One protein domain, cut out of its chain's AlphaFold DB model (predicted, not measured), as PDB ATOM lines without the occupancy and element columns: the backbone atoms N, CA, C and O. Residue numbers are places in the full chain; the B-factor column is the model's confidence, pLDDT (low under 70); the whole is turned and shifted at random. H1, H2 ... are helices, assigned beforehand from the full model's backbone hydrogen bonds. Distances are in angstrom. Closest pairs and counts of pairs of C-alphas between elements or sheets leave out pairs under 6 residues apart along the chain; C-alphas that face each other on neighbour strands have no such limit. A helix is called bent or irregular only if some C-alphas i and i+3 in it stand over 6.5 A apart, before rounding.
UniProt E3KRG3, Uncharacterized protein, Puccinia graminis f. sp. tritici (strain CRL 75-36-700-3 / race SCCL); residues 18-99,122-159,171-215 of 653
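AT A GLANCE: This is residues 18 to 99, 122 to 159 and 171 to 215 of the 653 residues of an uncharacterized protein of Puccinia graminis f. sp. tritici (strain CRL 75-36-700-3 / race SCCL) (UniProt E3KRG3). Picture a loose, open frame of helices: the long helix H5 makes one side, H3 and H7 lie side by side and run opposite ways to make another, and H2b, the second arm of the bent helix H2, bridges H5 and H3. Residues 84 to 99, mostly H4, and residues 175 to 187 of H6 stick out from the rest. The printed part has 165 residues with eight named helices, H1 to H8 in chain order, and no named strand; its class is all helix. It is loose, with a radius of gyration of the C-alphas of 21.9 A and spans of 56 by 53 by 35 A.

IN THESE COORDINATES: Find C-alpha 124 at (187.941, 105.553, 165.361); from there H5 runs through residues 124 to 156, 44.7 A, with a kink of 39 degrees near residue 145. H5 is irregular, only just: C-alphas 147 and 150 are 6.8 A apart. H2, residues 26 to 49, was assigned as one helix by its hydrogen bonds but is bent, with C-alphas 34 and 37 7.5 A apart; its arms are H2a, residues 26 to 34, and H2b, residues 37 to 49. H3, residues 58 to 79, is 32.1 A long, with a kink of 30 degrees near residue 72, and is irregular, only just, with C-alphas 72 and 75 6.8 A apart. H7 is residues 194 to 208, H4 residues 82 to 98, and H6 residues 171 to 191, 30.6 A long. H1 is residues 18 to 23, and H8, residues 211 to 215, ends at C-alpha 215, (204.064, 142.209, 156.722).

HOW THE PARTS SIT: Look first at H5, whose residues 130 to 140 touch H2b at a steep tilt of 53 degrees, the same way; the closest C-alphas, of Ala 43 and Asp 133, are 5.4 A apart. Its residues 127 to 130 touch H2a, about perpendicular at 88 degrees, closest at Val 33 and Ile 127, 6.7 A between C-alphas. H1 is close to H5 but not clearly touching, with C-alphas 18 and 128 7.7 A apart. Residues 48 to 49 of H2b touch residues 59 to 63 of H3, about perpendicular at 77 degrees, with C-alphas 48 and 60 closest at 5.1 A. H3 touches H7 at a shallow tilt of 9 degrees, opposite ways, with C-alphas 71 and 195 closest at 6.3 A. H4, H6 and H8 touch no helix. Every O i to N i+4 pair is within hydrogen-bond range in H2a, H2b, H4, H7 and H8; H1 has 1 of 2, H3 16 of 18, H5 27 of 29 and H6 15 of 17.

THE WHOLE: The C-alphas farthest apart, of Ser 99 and Gln 172, are 61.2 A apart. Residues 100 to 121 are not printed, with 35.9 A between C-alphas 99 and 122, nor are residues 160 to 170, with 11.5 A between C-alphas 159 and 171. Of the links that are printed whole, H2 to H3 is short and the others are tight. The mean pLDDT of the printed part is 82.2, and 19 residues are under 70, among them 18 to 22 and 155 to 159.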
ATOM      1  N   ILE A  18     186.583 113.716 172.373       64.75
ATOM      2  CA  ILE A  18     186.168 112.389 172.841       64.75
ATOM      3  C   ILE A  18     184.844 112.451 173.622       64.75
ATOM      4  O   ILE A  18     183.987 111.599 173.423       64.75
ATOM      5  N   GLN A  19     184.640 113.448 174.485       67.06
ATOM      6  CA  GLN A  19     183.371 113.623 175.203       67.06
ATOM      7  C   GLN A  19     182.245 114.053 174.251       67.06
ATOM      8  O   GLN A  19     181.145 113.514 174.326       67.06
ATOM      9  N   LEU A  20     182.552 114.935 173.295       67.75
ATOM     10  CA  LEU A  20     181.618 115.367 172.249       67.75
ATOM     11  C   LEU A  20     181.188 114.185 171.350       67.75
ATOM     12  O   LEU A  20     180.023 114.079 170.969       67.75
ATOM     13  N   LEU A  21     182.096 113.236 171.079       65.31
ATOM     14  CA  LEU A  21     181.802 111.980 170.373       65.31
ATOM     15  C   LEU A  21     180.738 111.119 171.087       65.31
ATOM     16  O   LEU A  21     179.988 110.420 170.410       65.31
ATOM     17  N   PHE A  22     180.650 111.180 172.422       67.62
ATOM     18  CA  PHE A  22     179.635 110.462 173.208       67.62
ATOM     19  C   PHE A  22     178.293 111.211 173.329       67.62
ATOM     20  O   PHE A  22     177.279 110.574 173.601       67.62
ATOM     21  N   GLU A  23     178.258 112.529 173.103       79.19
ATOM     22  CA  GLU A  23     177.014 113.321 173.056       79.19
ATOM     23  C   GLU A  23     176.374 113.368 171.654       79.19
ATOM     24  O   GLU A  23     175.185 113.662 171.518       79.19
ATOM     25  N   LEU A  24     177.141 113.076 170.598       78.44
ATOM     26  CA  LEU A  24     176.686 113.138 169.205       78.44
ATOM     27  C   LEU A  24     175.679 112.018 168.850       78.44
ATOM     28  O   LEU A  24     176.019 110.834 168.927       78.44
ATOM     29  N   PRO A  25     174.470 112.350 168.345       84.94
ATOM     30  CA  PRO A  25     173.529 111.360 167.825       84.94
ATOM     31  C   PRO A  25     174.138 110.483 166.714       84.94
ATOM     32  O   PRO A  25     174.829 111.000 165.830       84.94
ATOM     33  N   PRO A  26     173.818 109.173 166.657       73.75
ATOM     34  CA  PRO A  26     174.468 108.228 165.739       73.75
ATOM     35  C   PRO A  26     174.259 108.564 164.253       73.75
ATOM     36  O   PRO A  26     175.108 108.252 163.422       73.75
ATOM     37  N   GLN A  27     173.165 109.254 163.913       78.19
ATOM     38  CA  GLN A  27     172.898 109.754 162.559       78.19
ATOM     39  C   GLN A  27     173.908 110.831 162.123       78.19
ATOM     40  O   GLN A  27     174.316 110.859 160.961       78.19
ATOM     41  N   LEU A  28     174.361 111.692 163.044       78.50
ATOM     42  CA  LEU A  28     175.383 112.699 162.746       78.50
ATOM     43  C   LEU A  28     176.770 112.066 162.621       78.50
ATOM     44  O   LEU A  28     177.529 112.468 161.745       78.50
ATOM     45  N   LEU A  29     177.077 111.026 163.403       75.88
ATOM     46  CA  LEU A  29     178.312 110.250 163.227       75.88
ATOM     47  C   LEU A  29     178.360 109.564 161.851       75.88
ATOM     48  O   LEU A  29     179.385 109.625 161.174       75.88
ATOM     49  N   GLN A  30     177.244 108.988 161.385       78.50
ATOM     50  CA  GLN A  30     177.141 108.447 160.022       78.50
ATOM     51  C   GLN A  30     177.349 109.532 158.954       78.50
ATOM     52  O   GLN A  30     178.106 109.317 158.006       78.50
ATOM     53  N   LEU A  31     176.741 110.714 159.122       81.75
ATOM     54  CA  LEU A  31     176.927 111.842 158.205       81.75
ATOM     55  C   LEU A  31     178.383 112.336 158.179       81.75
ATOM     56  O   LEU A  31     178.926 112.542 157.097       81.75
ATOM     57  N   ILE A  32     179.033 112.479 159.337       80.88
ATOM     58  CA  ILE A  32     180.448 112.875 159.450       80.88
ATOM     59  C   ILE A  32     181.347 111.862 158.735       80.88
ATOM     60  O   ILE A  32     182.227 112.260 157.980       80.88
ATOM     61  N   VAL A  33     181.091 110.561 158.893       82.25
ATOM     62  CA  VAL A  33     181.863 109.498 158.231       82.25
ATOM     63  C   VAL A  33     181.681 109.503 156.706       82.25
ATOM     64  O   VAL A  33     182.660 109.343 155.977       82.25
ATOM     65  N   ILE A  34     180.467 109.756 156.204       85.50
ATOM     66  CA  ILE A  34     180.208 109.954 154.763       85.50
ATOM     67  C   ILE A  34     180.922 111.220 154.254       85.50
ATOM     68  O   ILE A  34     181.550 111.212 153.192       85.50
ATOM     69  N   CYS A  35     180.881 112.299 155.036       83.94
ATOM     70  CA  CYS A  35     181.487 113.588 154.713       83.94
ATOM     71  C   CYS A  35     182.987 113.688 155.049       83.94
ATOM     72  O   CYS A  35     183.588 114.722 154.762       83.94
ATOM     73  N   ALA A  36     183.629 112.651 155.593       82.44
ATOM     74  CA  ALA A  36     185.006 112.737 156.091       82.44
ATOM     75  C   ALA A  36     186.010 113.159 155.000       82.44
ATOM     76  O   ALA A  36     186.915 113.949 155.255       82.44
ATOM     77  N   ARG A  37     185.813 112.699 153.754       85.81
ATOM     78  CA  ARG A  37     186.639 113.110 152.603       85.81
ATOM     79  C   ARG A  37     186.458 114.595 152.236       85.81
ATOM     80  O   ARG A  37     187.469 115.293 152.211       85.81
ATOM     81  N   PRO A  38     185.243 115.114 151.952       88.12
ATOM     82  CA  PRO A  38     185.071 116.540 151.673       88.12
ATOM     83  C   PRO A  38     185.396 117.450 152.869       88.12
ATOM     84  O   PRO A  38     185.916 118.536 152.636       88.12
ATOM     85  N   ILE A  39     185.174 117.019 154.119       86.19
ATOM     86  CA  ILE A  39     185.594 117.760 155.325       86.19
ATOM     87  C   ILE A  39     187.119 117.936 155.335       86.19
ATOM     88  O   ILE A  39     187.599 119.068 155.369       86.19
ATOM     89  N   ASN A  40     187.875 116.844 155.205       88.06
ATOM     90  CA  ASN A  40     189.338 116.883 155.201       88.06
ATOM     91  C   ASN A  40     189.893 117.715 154.026       88.06
ATOM     92  O   ASN A  40     190.766 118.557 154.219       88.06
ATOM     93  N   LEU A  41     189.325 117.574 152.820       90.69
ATOM     94  CA  LEU A  41     189.690 118.416 151.669       90.69
ATOM     95  C   LEU A  41     189.415 119.909 151.917       90.69
ATOM     96  O   LEU A  41     190.206 120.751 151.491       90.69
ATOM     97  N   LEU A  42     188.326 120.256 152.607       89.25
ATOM     98  CA  LEU A  42     187.979 121.645 152.916       89.25
ATOM     99  C   LEU A  42     188.898 122.223 154.008       89.25
ATOM    100  O   LEU A  42     189.377 123.348 153.856       89.25
ATOM    101  N   ALA A  43     189.237 121.448 155.042       88.69
ATOM    102  CA  ALA A  43     190.228 121.825 156.055       88.69
ATOM    103  C   ALA A  43     191.639 121.998 155.451       88.69
ATOM    104  O   ALA A  43     192.321 122.995 155.723       88.69
ATOM    105  N   GLN A  44     192.054 121.101 154.548       90.19
ATOM    106  CA  GLN A  44     193.279 121.269 153.760       90.19
ATOM    107  C   GLN A  44     193.230 122.555 152.924       90.19
ATOM    108  O   GLN A  44     194.145 123.370 153.014       90.19
ATOM    109  N   LEU A  45     192.157 122.809 152.168       90.56
ATOM    110  CA  LEU A  45     192.034 124.039 151.375       90.56
ATOM    111  C   LEU A  45     192.081 125.306 152.244       90.56
ATOM    112  O   LEU A  45     192.783 126.250 151.881       90.56
ATOM    113  N   ILE A  46     191.425 125.330 153.408       89.56
ATOM    114  CA  ILE A  46     191.487 126.467 154.342       89.56
ATOM    115  C   ILE A  46     192.909 126.676 154.883       89.56
ATOM    116  O   ILE A  46     193.399 127.808 154.879       89.56
ATOM    117  N   THR A  47     193.611 125.620 155.304       89.06
ATOM    118  CA  THR A  47     194.992 125.747 155.814       89.06
ATOM    119  C   THR A  47     195.995 126.116 154.717       89.06
ATOM    120  O   THR A  47     196.933 126.874 154.979       89.06
ATOM    121  N   ILE A  48     195.773 125.676 153.475       91.69
ATOM    122  CA  ILE A  48     196.538 126.099 152.294       91.69
ATOM    123  C   ILE A  48     196.282 127.582 151.989       91.69
ATOM    124  O   ILE A  48     197.242 128.339 151.819       91.69
ATOM    125  N   ILE A  49     195.020 128.028 151.988       89.56
ATOM    126  CA  ILE A  49     194.646 129.438 151.785       89.56
ATOM    127  C   ILE A  49     195.201 130.323 152.908       89.56
ATOM    128  O   ILE A  49     195.660 131.425 152.635       89.56
ATOM    129  N   ASN A  50     195.233 129.865 154.162       89.25
ATOM    130  CA  ASN A  50     195.806 130.614 155.290       89.25
ATOM    131  C   ASN A  50     197.346 130.497 155.408       89.25
ATOM    132  O   ASN A  50     197.930 131.093 156.314       89.25
ATOM    133  N   TRP A  51     198.016 129.779 154.494       90.12
ATOM    134  CA  TRP A  51     199.469 129.519 154.506       90.12
ATOM    135  C   TRP A  51     199.975 128.803 155.777       90.12
ATOM    136  O   TRP A  51     201.140 128.944 156.162       90.12
ATOM    137  N   SER A  52     199.107 128.028 156.433       88.88
ATOM    138  CA  SER A  52     199.362 127.322 157.698       88.88
ATOM    139  C   SER A  52     199.451 125.796 157.551       88.88
ATOM    140  O   SER A  52     199.343 125.075 158.536       88.88
ATOM    141  N   HIS A  53     199.637 125.296 156.327       88.19
ATOM    142  CA  HIS A  53     199.706 123.866 156.019       88.19
ATOM    143  C   HIS A  53     200.975 123.186 156.607       88.19
ATOM    144  O   HIS A  53     202.068 123.758 156.507       88.19
ATOM    145  N   PRO A  54     200.888 121.961 157.175       84.44
ATOM    146  CA  PRO A  54     201.998 121.315 157.893       84.44
ATOM    147  C   PRO A  54     203.235 121.031 157.029       84.44
ATOM    148  O   PRO A  54     204.359 121.184 157.500       84.44
ATOM    149  N   LEU A  55     203.059 120.712 155.739       84.06
ATOM    150  CA  LEU A  55     204.170 120.528 154.784       84.06
ATOM    151  C   LEU A  55     204.842 121.852 154.343       84.06
ATOM    152  O   LEU A  55     205.604 121.883 153.377       84.06
ATOM    153  N   GLY A  56     204.558 122.968 155.020       85.88
ATOM    154  CA  GLY A  56     205.086 124.288 154.689       85.88
ATOM    155  C   GLY A  56     204.281 125.020 153.605       85.88
ATOM    156  O   GLY A  56     203.149 124.649 153.306       85.88
ATOM    157  N   PRO A  57     204.842 126.096 153.018       87.44
ATOM    158  CA  PRO A  57     204.098 127.039 152.175       87.44
ATOM    159  C   PRO A  57     203.954 126.597 150.710       87.44
ATOM    160  O   PRO A  57     203.353 127.311 149.912       87.44
ATOM    161  N   TRP A  58     204.551 125.467 150.316       89.06
ATOM    162  CA  TRP A  58     204.601 125.044 148.913       89.06
ATOM    163  C   TRP A  58     203.215 124.725 148.314       89.06
ATOM    164  O   TRP A  58     202.961 125.170 147.196       89.06
ATOM    165  N   PRO A  59     202.266 124.095 149.040       90.94
ATOM    166  CA  PRO A  59     200.892 123.917 148.561       90.94
ATOM    167  C   PRO A  59     200.143 125.227 148.260       90.94
ATOM    168  O   PRO A  59     199.324 125.277 147.347       90.94
ATOM    169  N   SER A  60     200.436 126.315 148.980       91.75
ATOM    170  CA  SER A  60     199.849 127.634 148.695       91.75
ATOM    171  C   SER A  60     200.377 128.203 147.371       91.75
ATOM    172  O   SER A  60     199.621 128.790 146.598       91.75
ATOM    173  N   TRP A  61     201.658 127.962 147.067       90.81
ATOM    174  CA  TRP A  61     202.252 128.292 145.769       90.81
ATOM    175  C   TRP A  61     201.723 127.415 144.630       90.81
ATOM    176  O   TRP A  61     201.480 127.944 143.548       90.81
ATOM    177  N   THR A  62     201.496 126.112 144.840       91.06
ATOM    178  CA  THR A  62     200.912 125.255 143.791       91.06
ATOM    179  C   THR A  62     199.445 125.574 143.526       91.06
ATOM    180  O   THR A  62     199.029 125.482 142.374       91.06
ATOM    181  N   LEU A  63     198.674 126.005 144.531       90.25
ATOM    182  CA  LEU A  63     197.298 126.484 144.349       90.25
ATOM    183  C   LEU A  63     197.265 127.808 143.561       90.25
ATOM    184  O   LEU A  63     196.452 127.965 142.651       90.25
ATOM    185  N   LEU A  64     198.194 128.731 143.832       90.88
ATOM    186  CA  LEU A  64     198.353 129.957 143.039       90.88
ATOM    187  C   LEU A  64     198.764 129.640 141.590       90.88
ATOM    188  O   LEU A  64     198.150 130.146 140.652       90.88
ATOM    189  N   LEU A  65     199.753 128.760 141.393       91.81
ATOM    190  CA  LEU A  65     200.231 128.359 140.065       91.81
ATOM    191  C   LEU A  65     199.162 127.598 139.264       91.81
ATOM    192  O   LEU A  65     199.012 127.838 138.067       91.81
ATOM    193  N   SER A  66     198.398 126.706 139.904       90.31
ATOM    194  CA  SER A  66     197.317 125.965 139.244       90.31
ATOM    195  C   SER A  66     196.125 126.862 138.922       90.31
ATOM    196  O   SER A  66     195.543 126.709 137.852       90.31
ATOM    197  N   SER A  67     195.817 127.859 139.762       88.88
ATOM    198  CA  SER A  67     194.853 128.915 139.435       88.88
ATOM    199  C   SER A  67     195.308 129.728 138.216       88.88
ATOM    200  O   SER A  67     194.517 129.930 137.294       88.88
ATOM    201  N   TRP A  68     196.581 130.134 138.168       89.94
ATOM    202  CA  TRP A  68     197.156 130.868 137.037       89.94
ATOM    203  C   TRP A  68     197.064 130.057 135.734       89.94
ATOM    204  O   TRP A  68     196.499 130.530 134.750       89.94
ATOM    205  N   LEU A  69     197.504 128.796 135.769       89.50
ATOM    206  CA  LEU A  69     197.446 127.864 134.642       89.50
ATOM    207  C   LEU A  69     196.001 127.562 134.202       89.50
ATOM    208  O   LEU A  69     195.716 127.553 133.004       89.50
ATOM    209  N   ALA A  70     195.069 127.391 135.143       86.69
ATOM    210  CA  ALA A  70     193.652 127.201 134.840       86.69
ATOM    211  C   ALA A  70     193.052 128.425 134.132       86.69
ATOM    212  O   ALA A  70     192.388 128.258 133.110       86.69
ATOM    213  N   TYR A  71     193.320 129.650 134.601       85.75
ATOM    214  CA  TYR A  71     192.836 130.869 133.938       85.75
ATOM    215  C   TYR A  71     193.522 131.148 132.592       85.75
ATOM    216  O   TYR A  71     192.888 131.739 131.717       85.75
ATOM    217  N   SER A  72     194.761 130.688 132.379       84.38
ATOM    218  CA  SER A  72     195.415 130.717 131.061       84.38
ATOM    219  C   SER A  72     194.800 129.722 130.068       84.38
ATOM    220  O   SER A  72     194.666 130.041 128.888       84.38
ATOM    221  N   ILE A  73     194.389 128.536 130.529       84.25
ATOM    222  CA  ILE A  73     193.763 127.500 129.687       84.25
ATOM    223  C   ILE A  73     192.270 127.781 129.451       84.25
ATOM    224  O   ILE A  73     191.754 127.472 128.379       84.25
ATOM    225  N   LEU A  74     191.566 128.404 130.400       83.62
ATOM    226  CA  LEU A  74     190.127 128.685 130.330       83.62
ATOM    227  C   LEU A  74     189.645 129.346 129.014       83.62
ATOM    228  O   LEU A  74     188.686 128.826 128.438       83.62
ATOM    229  N   PRO A  75     190.260 130.425 128.478       82.00
ATOM    230  CA  PRO A  75     189.826 131.001 127.201       82.00
ATOM    231  C   PRO A  75     190.021 130.038 126.020       82.00
ATOM    232  O   PRO A  75     189.178 129.995 125.126       82.00
ATOM    233  N   ILE A  76     191.077 129.219 126.042       83.12
ATOM    234  CA  ILE A  76     191.361 128.192 125.028       83.12
ATOM    235  C   ILE A  76     190.287 127.091 125.091       83.12
ATOM    236  O   ILE A  76     189.718 126.699 124.071       83.12
ATOM    237  N   LEU A  77     189.948 126.648 126.306       81.38
ATOM    238  CA  LEU A  77     188.924 125.641 126.586       81.38
ATOM    239  C   LEU A  77     187.530 126.085 126.100       81.38
ATOM    240  O   LEU A  77     186.794 125.296 125.502       81.38
ATOM    241  N   ILE A  78     187.188 127.360 126.323       81.75
ATOM    242  CA  ILE A  78     185.934 127.980 125.869       81.75
ATOM    243  C   ILE A  78     185.920 128.143 124.343       81.75
ATOM    244  O   ILE A  78     184.903 127.829 123.721       81.75
ATOM    245  N   HIS A  79     187.028 128.581 123.734       82.81
ATOM    246  CA  HIS A  79     187.148 128.752 122.281       82.81
ATOM    247  C   HIS A  79     186.876 127.439 121.530       82.81
ATOM    248  O   HIS A  79     186.010 127.397 120.657       82.81
ATOM    249  N   TYR A  80     187.514 126.341 121.947       85.88
ATOM    250  CA  TYR A  80     187.293 125.007 121.371       85.88
ATOM    251  C   TYR A  80     185.997 124.314 121.837       85.88
ATOM    252  O   TYR A  80     185.779 123.147 121.518       85.88
ATOM    253  N   ARG A  81     185.126 124.999 122.600       85.56
ATOM    254  CA  ARG A  81     183.847 124.470 123.129       85.56
ATOM    255  C   ARG A  81     183.980 123.155 123.917       85.56
ATOM    256  O   ARG A  81     182.998 122.432 124.086       85.56
ATOM    257  N   ILE A  82     185.162 122.873 124.463       84.19
ATOM    258  CA  ILE A  82     185.479 121.617 125.160       84.19
ATOM    259  C   ILE A  82     184.531 121.323 126.346       84.19
ATOM    260  O   ILE A  82     184.156 120.160 126.496       84.19
ATOM    261  N   PRO A  83     184.033 122.303 127.135       82.62
ATOM    262  CA  PRO A  83     183.038 122.034 128.177       82.62
ATOM    263  C   PRO A  83     181.726 121.449 127.632       82.62
ATOM    264  O   PRO A  83     181.121 120.596 128.278       82.62
ATOM    265  N   ASN A  84     181.313 121.842 126.420       83.81
ATOM    266  CA  ASN A  84     180.120 121.292 125.772       83.81
ATOM    267  C   ASN A  84     180.367 119.847 125.319       83.81
ATOM    268  O   ASN A  84     179.488 119.007 125.480       83.81
ATOM    269  N   LEU A  85     181.567 119.545 124.808       86.00
ATOM    270  CA  LEU A  85     181.975 118.185 124.437       86.00
ATOM    271  C   LEU A  85     182.024 117.271 125.669       86.00
ATOM    272  O   LEU A  85     181.470 116.177 125.635       86.00
ATOM    273  N   ILE A  86     182.602 117.740 126.781       87.12
ATOM    274  CA  ILE A  86     182.614 117.015 128.064       87.12
ATOM    275  C   ILE A  86     181.184 116.783 128.571       87.12
ATOM    276  O   ILE A  86     180.864 115.672 128.984       87.12
ATOM    277  N   CYS A  87     180.303 117.785 128.490       86.50
ATOM    278  CA  CYS A  87     178.891 117.634 128.849       86.50
ATOM    279  C   CYS A  87     178.185 116.573 127.979       86.50
ATOM    280  O   CYS A  87     177.504 115.700 128.510       86.50
ATOM    281  N   LEU A  88     178.418 116.577 126.661       87.50
ATOM    282  CA  LEU A  88     177.902 115.575 125.717       87.50
ATOM    283  C   LEU A  88     178.431 114.162 126.045       87.50
ATOM    284  O   LEU A  88     177.678 113.187 126.022       87.50
ATOM    285  N   LEU A  89     179.708 114.042 126.413       88.44
ATOM    286  CA  LEU A  89     180.338 112.775 126.801       88.44
ATOM    287  C   LEU A  89     179.759 112.256 128.130       88.44
ATOM    288  O   LEU A  89     179.393 111.088 128.227       88.44
ATOM    289  N   ILE A  90     179.562 113.125 129.125       89.75
ATOM    290  CA  ILE A  90     178.882 112.777 130.385       89.75
ATOM    291  C   ILE A  90     177.426 112.366 130.122       89.75
ATOM    292  O   ILE A  90     176.952 111.389 130.703       89.75
ATOM    293  N   LEU A  91     176.710 113.069 129.242       86.88
ATOM    294  CA  LEU A  91     175.304 112.790 128.948       86.88
ATOM    295  C   LEU A  91     175.132 111.480 128.162       86.88
ATOM    296  O   LEU A  91     174.254 110.688 128.494       86.88
ATOM    297  N   THR A  92     176.015 111.189 127.202       87.56
ATOM    298  CA  THR A  92     176.043 109.891 126.499       87.56
ATOM    299  C   THR A  92     176.519 108.750 127.397       87.56
ATOM    300  O   THR A  92     175.972 107.656 127.298       87.56
ATOM    301  N   TYR A  93     177.455 108.985 128.322       89.69
ATOM    302  CA  TYR A  93     177.870 107.996 129.326       89.69
ATOM    303  C   TYR A  93     176.726 107.625 130.279       89.69
ATOM    304  O   TYR A  93     176.450 106.442 130.474       89.69
ATOM    305  N   ASN A  94     176.003 108.616 130.815       83.62
ATOM    306  CA  ASN A  94     174.822 108.363 131.647       83.62
ATOM    307  C   ASN A  94     173.714 107.669 130.842       83.62
ATOM    308  O   ASN A  94     173.190 106.654 131.293       83.62
ATOM    309  N   TYR A  95     173.424 108.133 129.621       82.12
ATOM    310  CA  TYR A  95     172.463 107.477 128.729       82.12
ATOM    311  C   TYR A  95     172.842 106.013 128.444       82.12
ATOM    312  O   TYR A  95     171.978 105.147 128.518       82.12
ATOM    313  N   ALA A  96     174.127 105.714 128.222       80.38
ATOM    314  CA  ALA A  96     174.639 104.359 128.000       80.38
ATOM    315  C   ALA A  96     174.650 103.466 129.258       80.38
ATOM    316  O   ALA A  96     174.753 102.244 129.131       80.38
ATOM    317  N   ILE A  97     174.553 104.044 130.460       78.88
ATOM    318  CA  ILE A  97     174.289 103.310 131.706       78.88
ATOM    319  C   ILE A  97     172.786 103.041 131.830       78.88
ATOM    320  O   ILE A  97     172.384 101.891 131.997       78.88
ATOM    321  N   THR A  98     171.943 104.067 131.678       68.94
ATOM    322  CA  THR A  98     170.481 103.935 131.779       68.94
ATOM    323  C   THR A  98     169.917 102.971 130.730       68.94
ATOM    324  O   THR A  98     169.103 102.114 131.067       68.94
ATOM    325  N   SER A  99     170.394 103.024 129.482       65.94
ATOM    326  CA  SER A  99     169.945 102.140 128.397       65.94
ATOM    327  C   SER A  99     170.425 100.689 128.533       65.94
ATOM    328  O   SER A  99     169.911  99.815 127.842       65.94
ATOM    329  N   THR A 122     185.438 101.892 159.728       56.06
ATOM    330  CA  THR A 122     185.032 102.529 160.996       56.06
ATOM    331  C   THR A 122     186.194 102.698 161.987       56.06
ATOM    332  O   THR A 122     186.049 102.508 163.193       56.06
ATOM    333  N   HIS A 123     187.381 103.052 161.493       65.00
ATOM    334  CA  HIS A 123     188.564 103.247 162.315       65.00
ATOM    335  C   HIS A 123     188.395 104.522 163.165       65.00
ATOM    336  O   HIS A 123     188.297 105.612 162.593       65.00
ATOM    337  N   PRO A 124     188.375 104.441 164.510       70.81
ATOM    338  CA  PRO A 124     187.941 105.553 165.361       70.81
ATOM    339  C   PRO A 124     188.834 106.795 165.233       70.81
ATOM    340  O   PRO A 124     188.338 107.918 165.284       70.81
ATOM    341  N   LEU A 125     190.130 106.613 164.962       74.50
ATOM    342  CA  LEU A 125     191.065 107.716 164.715       74.50
ATOM    343  C   LEU A 125     190.696 108.531 163.460       74.50
ATOM    344  O   LEU A 125     190.884 109.740 163.451       74.50
ATOM    345  N   ALA A 126     190.101 107.920 162.428       73.81
ATOM    346  CA  ALA A 126     189.649 108.669 161.250       73.81
ATOM    347  C   ALA A 126     188.459 109.592 161.577       73.81
ATOM    348  O   ALA A 126     188.356 110.682 161.017       73.81
ATOM    349  N   ILE A 127     187.599 109.183 162.518       80.12
ATOM    350  CA  ILE A 127     186.490 110.008 163.013       80.12
ATOM    351  C   ILE A 127     187.040 111.173 163.844       80.12
ATOM    352  O   ILE A 127     186.661 112.315 163.597       80.12
ATOM    353  N   LEU A 128     187.985 110.911 164.757       79.69
ATOM    354  CA  LEU A 128     188.642 111.958 165.552       79.69
ATOM    355  C   LEU A 128     189.333 113.007 164.664       79.69
ATOM    356  O   LEU A 128     189.074 114.195 164.839       79.69
ATOM    357  N   ASN A 129     190.102 112.583 163.656       83.00
ATOM    358  CA  ASN A 129     190.713 113.503 162.691       83.00
ATOM    359  C   ASN A 129     189.654 114.336 161.943       83.00
ATOM    360  O   ASN A 129     189.836 115.534 161.762       83.00
ATOM    361  N   SER A 130     188.519 113.739 161.551       85.50
ATOM    362  CA  SER A 130     187.440 114.485 160.879       85.50
ATOM    363  C   SER A 130     186.713 115.487 161.792       85.50
ATOM    364  O   SER A 130     186.166 116.471 161.297       85.50
ATOM    365  N   LEU A 131     186.728 115.275 163.115       83.62
ATOM    366  CA  LEU A 131     186.237 116.242 164.105       83.62
ATOM    367  C   LEU A 131     187.249 117.378 164.336       83.62
ATOM    368  O   LEU A 131     186.839 118.527 164.480       83.62
ATOM    369  N   GLU A 132     188.552 117.083 164.311       85.38
ATOM    370  CA  GLU A 132     189.619 118.095 164.337       85.38
ATOM    371  C   GLU A 132     189.581 118.980 163.076       85.38
ATOM    372  O   GLU A 132     189.556 120.206 163.185       85.38
ATOM    373  N   ASP A 133     189.454 118.377 161.887       86.75
ATOM    374  CA  ASP A 133     189.235 119.089 160.618       86.75
ATOM    375  C   ASP A 133     187.996 120.007 160.693       86.75
ATOM    376  O   ASP A 133     188.042 121.164 160.264       86.75
ATOM    377  N   LEU A 134     186.886 119.524 161.270       86.75
ATOM    378  CA  LEU A 134     185.652 120.302 161.447       86.75
ATOM    379  C   LEU A 134     185.862 121.482 162.409       86.75
ATOM    380  O   LEU A 134     185.426 122.593 162.100       86.75
ATOM    381  N   GLN A 135     186.579 121.287 163.519       88.06
ATOM    382  CA  GLN A 135     186.927 122.365 164.450       88.06
ATOM    383  C   GLN A 135     187.782 123.447 163.769       88.06
ATOM    384  O   GLN A 135     187.470 124.634 163.883       88.06
ATOM    385  N   ILE A 136     188.785 123.056 162.972       87.56
ATOM    386  CA  ILE A 136     189.605 123.984 162.170       87.56
ATOM    387  C   ILE A 136     188.720 124.811 161.219       87.56
ATOM    388  O   ILE A 136     188.883 126.032 161.119       87.56
ATOM    389  N   ILE A 137     187.756 124.176 160.543       88.75
ATOM    390  CA  ILE A 137     186.794 124.860 159.663       88.75
ATOM    391  C   ILE A 137     185.914 125.839 160.462       88.75
ATOM    392  O   ILE A 137     185.718 126.979 160.028       88.75
ATOM    393  N   ALA A 138     185.414 125.432 161.632       87.69
ATOM    394  CA  ALA A 138     184.548 126.246 162.485       87.69
ATOM    395  C   ALA A 138     185.268 127.489 163.043       87.69
ATOM    396  O   ALA A 138     184.728 128.597 162.962       87.69
ATOM    397  N   ASP A 139     186.505 127.343 163.522       88.31
ATOM    398  CA  ASP A 139     187.319 128.457 164.023       88.31
ATOM    399  C   ASP A 139     187.682 129.445 162.908       88.31
ATOM    400  O   ASP A 139     187.639 130.668 163.097       88.31
ATOM    401  N   HIS A 140     187.980 128.943 161.705       86.69
ATOM    402  CA  HIS A 140     188.186 129.800 160.540       86.69
ATOM    403  C   HIS A 140     186.899 130.514 160.102       86.69
ATOM    404  O   HIS A 140     186.962 131.700 159.764       86.69
ATOM    405  N   TYR A 141     185.733 129.866 160.178       87.88
ATOM    406  CA  TYR A 141     184.440 130.509 159.925       87.88
ATOM    407  C   TYR A 141     184.104 131.582 160.975       87.88
ATOM    408  O   TYR A 141     183.654 132.670 160.612       87.88
ATOM    409  N   ALA A 142     184.384 131.351 162.261       86.94
ATOM    410  CA  ALA A 142     184.214 132.352 163.322       86.94
ATOM    411  C   ALA A 142     185.120 133.583 163.107       86.94
ATOM    412  O   ALA A 142     184.687 134.732 163.244       86.94
ATOM    413  N   GLN A 143     186.369 133.366 162.686       85.31
ATOM    414  CA  GLN A 143     187.292 134.451 162.343       85.31
ATOM    415  C   GLN A 143     186.935 135.179 161.040       85.31
ATOM    416  O   GLN A 143     187.240 136.363 160.912       85.31
ATOM    417  N   PHE A 144     186.333 134.498 160.064       84.56
ATOM    418  CA  PHE A 144     185.896 135.104 158.804       84.56
ATOM    419  C   PHE A 144     184.604 135.910 158.984       84.56
ATOM    420  O   PHE A 144     184.501 137.043 158.514       84.56
ATOM    421  N   SER A 145     183.637 135.355 159.717       85.31
ATOM    422  CA  SER A 145     182.351 136.004 159.986       85.31
ATOM    423  C   SER A 145     182.516 137.299 160.779       85.31
ATOM    424  O   SER A 145     181.968 138.320 160.370       85.31
ATOM    425  N   SER A 146     183.351 137.306 161.820       84.25
ATOM    426  CA  SER A 146     183.662 138.519 162.592       84.25
ATOM    427  C   SER A 146     184.422 139.593 161.802       84.25
ATOM    428  O   SER A 146     184.152 140.781 161.960       84.25
ATOM    429  N   LYS A 147     185.360 139.207 160.927       82.62
ATOM    430  CA  LYS A 147     186.209 140.164 160.185       82.62
ATOM    431  C   LYS A 147     185.600 140.674 158.880       82.62
ATOM    432  O   LYS A 147     186.094 141.668 158.354       82.62
ATOM    433  N   LEU A 148     184.604 139.980 158.327       79.50
ATOM    434  CA  LEU A 148     184.074 140.274 156.995       79.50
ATOM    435  C   LEU A 148     182.545 140.232 156.954       79.50
ATOM    436  O   LEU A 148     181.949 141.223 156.543       79.50
ATOM    437  N   ILE A 149     181.895 139.155 157.413       82.44
ATOM    438  CA  ILE A 149     180.424 139.036 157.314       82.44
ATOM    439  C   ILE A 149     179.711 140.082 158.181       82.44
ATOM    440  O   ILE A 149     178.838 140.762 157.665       82.44
ATOM    441  N   GLN A 150     180.087 140.265 159.452       78.31
ATOM    442  CA  GLN A 150     179.455 141.266 160.327       78.31
ATOM    443  C   GLN A 150     179.564 142.707 159.776       78.31
ATOM    444  O   GLN A 150     178.518 143.300 159.519       78.31
ATOM    445  N   PRO A 151     180.762 143.258 159.483       78.81
ATOM    446  CA  PRO A 151     180.869 144.634 158.990       78.81
ATOM    447  C   PRO A 151     180.298 144.834 157.576       78.81
ATOM    448  O   PRO A 151     179.836 145.929 157.266       78.81
ATOM    449  N   THR A 152     180.301 143.814 156.704       73.94
ATOM    450  CA  THR A 152     179.623 143.930 155.395       73.94
ATOM    451  C   THR A 152     178.109 143.826 155.526       73.94
ATOM    452  O   THR A 152     177.408 144.565 154.844       73.94
ATOM    453  N   TYR A 153     177.595 142.985 156.427       77.56
ATOM    454  CA  TYR A 153     176.167 142.910 156.728       77.56
ATOM    455  C   TYR A 153     175.654 144.242 157.281       77.56
ATOM    456  O   TYR A 153     174.700 144.772 156.728       77.56
ATOM    457  N   GLU A 154     176.327 144.830 158.276       73.94
ATOM    458  CA  GLU A 154     175.974 146.138 158.857       73.94
ATOM    459  C   GLU A 154     175.993 147.279 157.822       73.94
ATOM    460  O   GLU A 154     175.121 148.150 157.835       73.94
ATOM    461  N   LEU A 155     176.954 147.250 156.888       66.25
ATOM    462  CA  LEU A 155     177.063 148.215 155.789       66.25
ATOM    463  C   LEU A 155     175.998 148.008 154.692       66.25
ATOM    464  O   LEU A 155     175.634 148.964 154.015       66.25
ATOM    465  N   ILE A 156     175.481 146.788 154.522       67.81
ATOM    466  CA  ILE A 156     174.413 146.458 153.561       67.81
ATOM    467  C   ILE A 156     173.016 146.663 154.173       67.81
ATOM    468  O   ILE A 156     172.094 147.058 153.463       67.81
ATOM    469  N   SER A 157     172.842 146.431 155.478       68.69
ATOM    470  CA  SER A 157     171.576 146.640 156.195       68.69
ATOM    471  C   SER A 157     171.334 148.097 156.600       68.69
ATOM    472  O   SER A 157     170.263 148.400 157.123       68.69
ATOM    473  N   GLY A 158     172.320 148.986 156.413       58.62
ATOM    474  CA  GLY A 158     172.247 150.411 156.771       58.62
ATOM    475  C   GLY A 158     172.043 150.672 158.269       58.62
ATOM    476  O   GLY A 158     171.716 151.784 158.676       58.62
ATOM    477  N   SER A 159     172.190 149.648 159.111       53.00
ATOM    478  CA  SER A 159     171.652 149.639 160.473       53.00
ATOM    479  C   SER A 159     172.672 150.092 161.518       53.00
ATOM    480  O   SER A 159     172.881 149.411 162.525       53.00
ATOM    481  N   ASP A 171     171.110 157.223 152.903       63.94
ATOM    482  CA  ASP A 171     170.546 156.853 151.595       63.94
ATOM    483  C   ASP A 171     171.305 157.521 150.433       63.94
ATOM    484  O   ASP A 171     171.652 156.877 149.441       63.94
ATOM    485  N   GLN A 172     171.595 158.824 150.543       65.50
ATOM    486  CA  GLN A 172     172.284 159.581 149.490       65.50
ATOM    487  C   GLN A 172     173.751 159.174 149.341       65.50
ATOM    488  O   GLN A 172     174.270 159.182 148.222       65.50
ATOM    489  N   GLU A 173     174.428 158.820 150.432       66.38
ATOM    490  CA  GLU A 173     175.798 158.304 150.382       66.38
ATOM    491  C   GLU A 173     175.826 156.886 149.784       66.38
ATOM    492  O   GLU A 173     176.637 156.627 148.893       66.38
ATOM    493  N   THR A 174     174.863 156.025 150.126       69.56
ATOM    494  CA  THR A 174     174.708 154.681 149.535       69.56
ATOM    495  C   THR A 174     174.405 154.737 148.031       69.56
ATOM    496  O   THR A 174     175.074 154.075 147.229       69.56
ATOM    497  N   ILE A 175     173.455 155.583 147.613       73.19
ATOM    498  CA  ILE A 175     173.122 155.800 146.195       73.19
ATOM    499  C   ILE A 175     174.325 156.373 145.433       73.19
ATOM    500  O   ILE A 175     174.584 155.949 144.307       73.19
ATOM    501  N   ARG A 176     175.104 157.283 146.037       67.94
ATOM    502  CA  ARG A 176     176.340 157.802 145.427       67.94
ATOM    503  C   ARG A 176     177.392 156.716 145.240       67.94
ATOM    504  O   ARG A 176     177.923 156.619 144.141       67.94
ATOM    505  N   ILE A 177     177.652 155.886 146.249       71.06
ATOM    506  CA  ILE A 177     178.621 154.782 146.142       71.06
ATOM    507  C   ILE A 177     178.214 153.823 145.014       71.06
ATOM    508  O   ILE A 177     179.054 153.449 144.197       71.06
ATOM    509  N   CYS A 178     176.929 153.479 144.902       72.25
ATOM    510  CA  CYS A 178     176.417 152.677 143.787       72.25
ATOM    511  C   CYS A 178     176.642 153.377 142.428       72.25
ATOM    512  O   CYS A 178     177.226 152.801 141.507       72.25
ATOM    513  N   LEU A 179     176.262 154.654 142.324       77.00
ATOM    514  CA  LEU A 179     176.348 155.446 141.094       77.00
ATOM    515  C   LEU A 179     177.791 155.734 140.639       77.00
ATOM    516  O   LEU A 179     178.004 155.909 139.442       77.00
ATOM    517  N   THR A 180     178.786 155.755 141.535       75.38
ATOM    518  CA  THR A 180     180.204 155.915 141.152       75.38
ATOM    519  C   THR A 180     180.914 154.585 140.899       75.38
ATOM    520  O   THR A 180     181.736 154.499 139.983       75.38
ATOM    521  N   THR A 181     180.590 153.524 141.647       78.56
ATOM    522  CA  THR A 181     181.240 152.210 141.482       78.56
ATOM    523  C   THR A 181     180.760 151.452 140.245       78.56
ATOM    524  O   THR A 181     181.578 150.804 139.589       78.56
ATOM    525  N   LEU A 182     179.483 151.568 139.859       76.81
ATOM    526  CA  LEU A 182     178.950 150.923 138.652       76.81
ATOM    527  C   LEU A 182     179.677 151.341 137.354       76.81
ATOM    528  O   LEU A 182     180.248 150.455 136.711       76.81
ATOM    529  N   PRO A 183     179.744 152.630 136.955       80.19
ATOM    530  CA  PRO A 183     180.434 153.030 135.726       80.19
ATOM    531  C   PRO A 183     181.937 152.728 135.777       80.19
ATOM    532  O   PRO A 183     182.513 152.357 134.756       80.19
ATOM    533  N   LEU A 184     182.561 152.805 136.959       74.88
ATOM    534  CA  LEU A 184     183.955 152.408 137.153       74.88
ATOM    535  C   LEU A 184     184.159 150.906 136.889       74.88
ATOM    536  O   LEU A 184     185.100 150.532 136.192       74.88
ATOM    537  N   SER A 185     183.269 150.043 137.389       74.56
ATOM    538  CA  SER A 185     183.339 148.591 137.162       74.56
ATOM    539  C   SER A 185     183.150 148.221 135.685       74.56
ATOM    540  O   SER A 185     183.883 147.384 135.154       74.56
ATOM    541  N   ILE A 186     182.237 148.913 134.994       79.75
ATOM    542  CA  ILE A 186     181.999 148.757 133.556       79.75
ATOM    543  C   ILE A 186     183.250 149.184 132.777       79.75
ATOM    544  O   ILE A 186     183.755 148.397 131.979       79.75
ATOM    545  N   LEU A 187     183.819 150.358 133.071       80.12
ATOM    546  CA  LEU A 187     185.042 150.850 132.429       80.12
ATOM    547  C   LEU A 187     186.233 149.896 132.640       80.12
ATOM    548  O   LEU A 187     186.934 149.561 131.688       80.12
ATOM    549  N   ILE A 188     186.427 149.393 133.865       80.06
ATOM    550  CA  ILE A 188     187.477 148.410 134.182       80.06
ATOM    551  C   ILE A 188     187.273 147.110 133.388       80.06
ATOM    552  O   ILE A 188     188.232 146.605 132.812       80.06
ATOM    553  N   SER A 189     186.040 146.595 133.296       78.25
ATOM    554  CA  SER A 189     185.740 145.380 132.515       78.25
ATOM    555  C   SER A 189     185.847 145.546 130.991       78.25
ATOM    556  O   SER A 189     185.931 144.543 130.283       78.25
ATOM    557  N   GLN A 190     185.883 146.784 130.484       81.19
ATOM    558  CA  GLN A 190     186.144 147.083 129.071       81.19
ATOM    559  C   GLN A 190     187.639 147.272 128.771       81.19
ATOM    560  O   GLN A 190     188.100 146.839 127.717       81.19
ATOM    561  N   LEU A 191     188.411 147.877 129.684       80.81
ATOM    562  CA  LEU A 191     189.864 148.039 129.519       80.81
ATOM    563  C   LEU A 191     190.658 146.756 129.817       80.81
ATOM    564  O   LEU A 191     191.755 146.585 129.285       80.81
ATOM    565  N   ILE A 192     190.152 145.882 130.693       84.44
ATOM    566  CA  ILE A 192     190.892 144.729 131.221       84.44
ATOM    567  C   ILE A 192     190.125 143.429 130.914       84.44
ATOM    568  O   ILE A 192     188.995 143.272 131.380       84.44
ATOM    569  N   PRO A 193     190.716 142.456 130.186       86.00
ATOM    570  CA  PRO A 193     190.068 141.178 129.895       86.00
ATOM    571  C   PRO A 193     189.583 140.462 131.159       86.00
ATOM    572  O   PRO A 193     190.330 140.321 132.131       86.00
ATOM    573  N   THR A 194     188.358 139.934 131.136       81.31
ATOM    574  CA  THR A 194     187.715 139.296 132.302       81.31
ATOM    575  C   THR A 194     188.528 138.140 132.892       81.31
ATOM    576  O   THR A 194     188.564 137.977 134.109       81.31
ATOM    577  N   SER A 195     189.261 137.391 132.060       82.31
ATOM    578  CA  SER A 195     190.230 136.377 132.499       82.31
ATOM    579  C   SER A 195     191.344 136.966 133.368       82.31
ATOM    580  O   SER A 195     191.674 136.395 134.404       82.31
ATOM    581  N   THR A 196     191.890 138.128 132.999       84.69
ATOM    582  CA  THR A 196     192.923 138.821 133.785       84.69
ATOM    583  C   THR A 196     192.367 139.468 135.055       84.69
ATOM    584  O   THR A 196     193.058 139.460 136.070       84.69
ATOM    585  N   ILE A 197     191.106 139.923 135.061       85.19
ATOM    586  CA  ILE A 197     190.426 140.376 136.291       85.19
ATOM    587  C   ILE A 197     190.265 139.206 137.275       85.19
ATOM    588  O   ILE A 197     190.641 139.332 138.438       85.19
ATOM    589  N   LEU A 198     189.768 138.052 136.814       82.69
ATOM    590  CA  LEU A 198     189.605 136.848 137.644       82.69
ATOM    591  C   LEU A 198     190.944 136.319 138.180       82.69
ATOM    592  O   LEU A 198     191.033 135.937 139.343       82.69
ATOM    593  N   LEU A 199     191.989 136.352 137.353       87.81
ATOM    594  CA  LEU A 199     193.356 135.959 137.698       87.81
ATOM    595  C   LEU A 199     193.978 136.897 138.746       87.81
ATOM    596  O   LEU A 199     194.608 136.428 139.694       87.81
ATOM    597  N   LEU A 200     193.775 138.213 138.622       87.81
ATOM    598  CA  LEU A 200     194.175 139.180 139.649       87.81
ATOM    599  C   LEU A 200     193.370 138.986 140.940       87.81
ATOM    600  O   LEU A 200     193.946 139.055 142.025       87.81
ATOM    601  N   LEU A 201     192.071 138.691 140.849       86.62
ATOM    602  CA  LEU A 201     191.207 138.448 142.005       86.62
ATOM    603  C   LEU A 201     191.589 137.162 142.759       86.62
ATOM    604  O   LEU A 201     191.689 137.191 143.984       86.62
ATOM    605  N   SER A 202     191.876 136.056 142.064       87.06
ATOM    606  CA  SER A 202     192.339 134.825 142.720       87.06
ATOM    607  C   SER A 202     193.730 135.001 143.327       87.06
ATOM    608  O   SER A 202     193.946 134.647 144.486       87.06
ATOM    609  N   SER A 203     194.656 135.626 142.590       90.88
ATOM    610  CA  SER A 203     196.018 135.885 143.066       90.88
ATOM    611  C   SER A 203     196.020 136.793 144.293       90.88
ATOM    612  O   SER A 203     196.724 136.512 145.263       90.88
ATOM    613  N   THR A 204     195.205 137.855 144.293       89.31
ATOM    614  CA  THR A 204     195.066 138.736 145.460       89.31
ATOM    615  C   THR A 204     194.416 138.018 146.637       89.31
ATOM    616  O   THR A 204     194.953 138.114 147.734       89.31
ATOM    617  N   LEU A 205     193.353 137.232 146.437       87.00
ATOM    618  CA  LEU A 205     192.710 136.466 147.514       87.00
ATOM    619  C   LEU A 205     193.673 135.465 148.181       87.00
ATOM    620  O   LEU A 205     193.749 135.413 149.409       87.00
ATOM    621  N   ILE A 206     194.443 134.713 147.385       88.25
ATOM    622  CA  ILE A 206     195.410 133.715 147.878       88.25
ATOM    623  C   ILE A 206     196.615 134.388 148.554       88.25
ATOM    624  O   ILE A 206     197.147 133.857 149.529       88.25
ATOM    625  N   ILE A 207     197.070 135.550 148.066       92.12
ATOM    626  CA  ILE A 207     198.236 136.234 148.643       92.12
ATOM    627  C   ILE A 207     197.877 137.142 149.829       92.12
ATOM    628  O   ILE A 207     198.731 137.358 150.683       92.12
ATOM    629  N   TRP A 208     196.630 137.616 149.952       88.75
ATOM    630  CA  TRP A 208     196.158 138.501 151.035       88.75
ATOM    631  C   TRP A 208     196.394 137.915 152.433       88.75
ATOM    632  O   TRP A 208     196.776 138.608 153.380       88.75
ATOM    633  N   SER A 209     196.196 136.605 152.546       87.50
ATOM    634  CA  SER A 209     196.442 135.795 153.734       87.50
ATOM    635  C   SER A 209     197.924 135.469 153.964       87.50
ATOM    636  O   SER A 209     198.269 135.045 155.069       87.50
ATOM    637  N   SER A 210     198.818 135.670 152.994       91.75
ATOM    638  CA  SER A 210     200.228 135.278 153.100       91.75
ATOM    639  C   SER A 210     200.963 136.076 154.188       91.75
ATOM    640  O   SER A 210     200.843 137.304 154.216       91.75
ATOM    641  N   PRO A 211     201.772 135.449 155.069       87.69
ATOM    642  CA  PRO A 211     202.522 136.158 156.111       87.69
ATOM    643  C   PRO A 211     203.385 137.304 155.568       87.69
ATOM    644  O   PRO A 211     203.415 138.387 156.152       87.69
ATOM    645  N   TRP A 212     204.018 137.100 154.409       87.88
ATOM    646  CA  TRP A 212     204.830 138.112 153.728       87.88
ATOM    647  C   TRP A 212     203.999 139.310 153.266       87.88
ATOM    648  O   TRP A 212     204.421 140.451 153.427       87.88
ATOM    649  N   PHE A 213     202.791 139.065 152.752       89.88
ATOM    650  CA  PHE A 213     201.878 140.123 152.328       89.88
ATOM    651  C   PHE A 213     201.256 140.861 153.521       89.88
ATOM    652  O   PHE A 213     201.106 142.079 153.471       89.88
ATOM    653  N   ARG A 214     200.968 140.168 154.636       87.00
ATOM    654  CA  ARG A 214     200.561 140.813 155.900       87.00
ATOM    655  C   ARG A 214     201.652 141.768 156.404       87.00
ATOM    656  O   ARG A 214     201.338 142.900 156.764       87.00
ATOM    657  N   LEU A 215     202.922 141.350 156.378       88.69
ATOM    658  CA  LEU A 215     204.064 142.209 156.722       88.69
ATOM    659  C   LEU A 215     204.206 143.386 155.747       88.69
ATOM    660  O   LEU A 215     204.299 144.527 156.196       88.69
TER     661      LEU A 215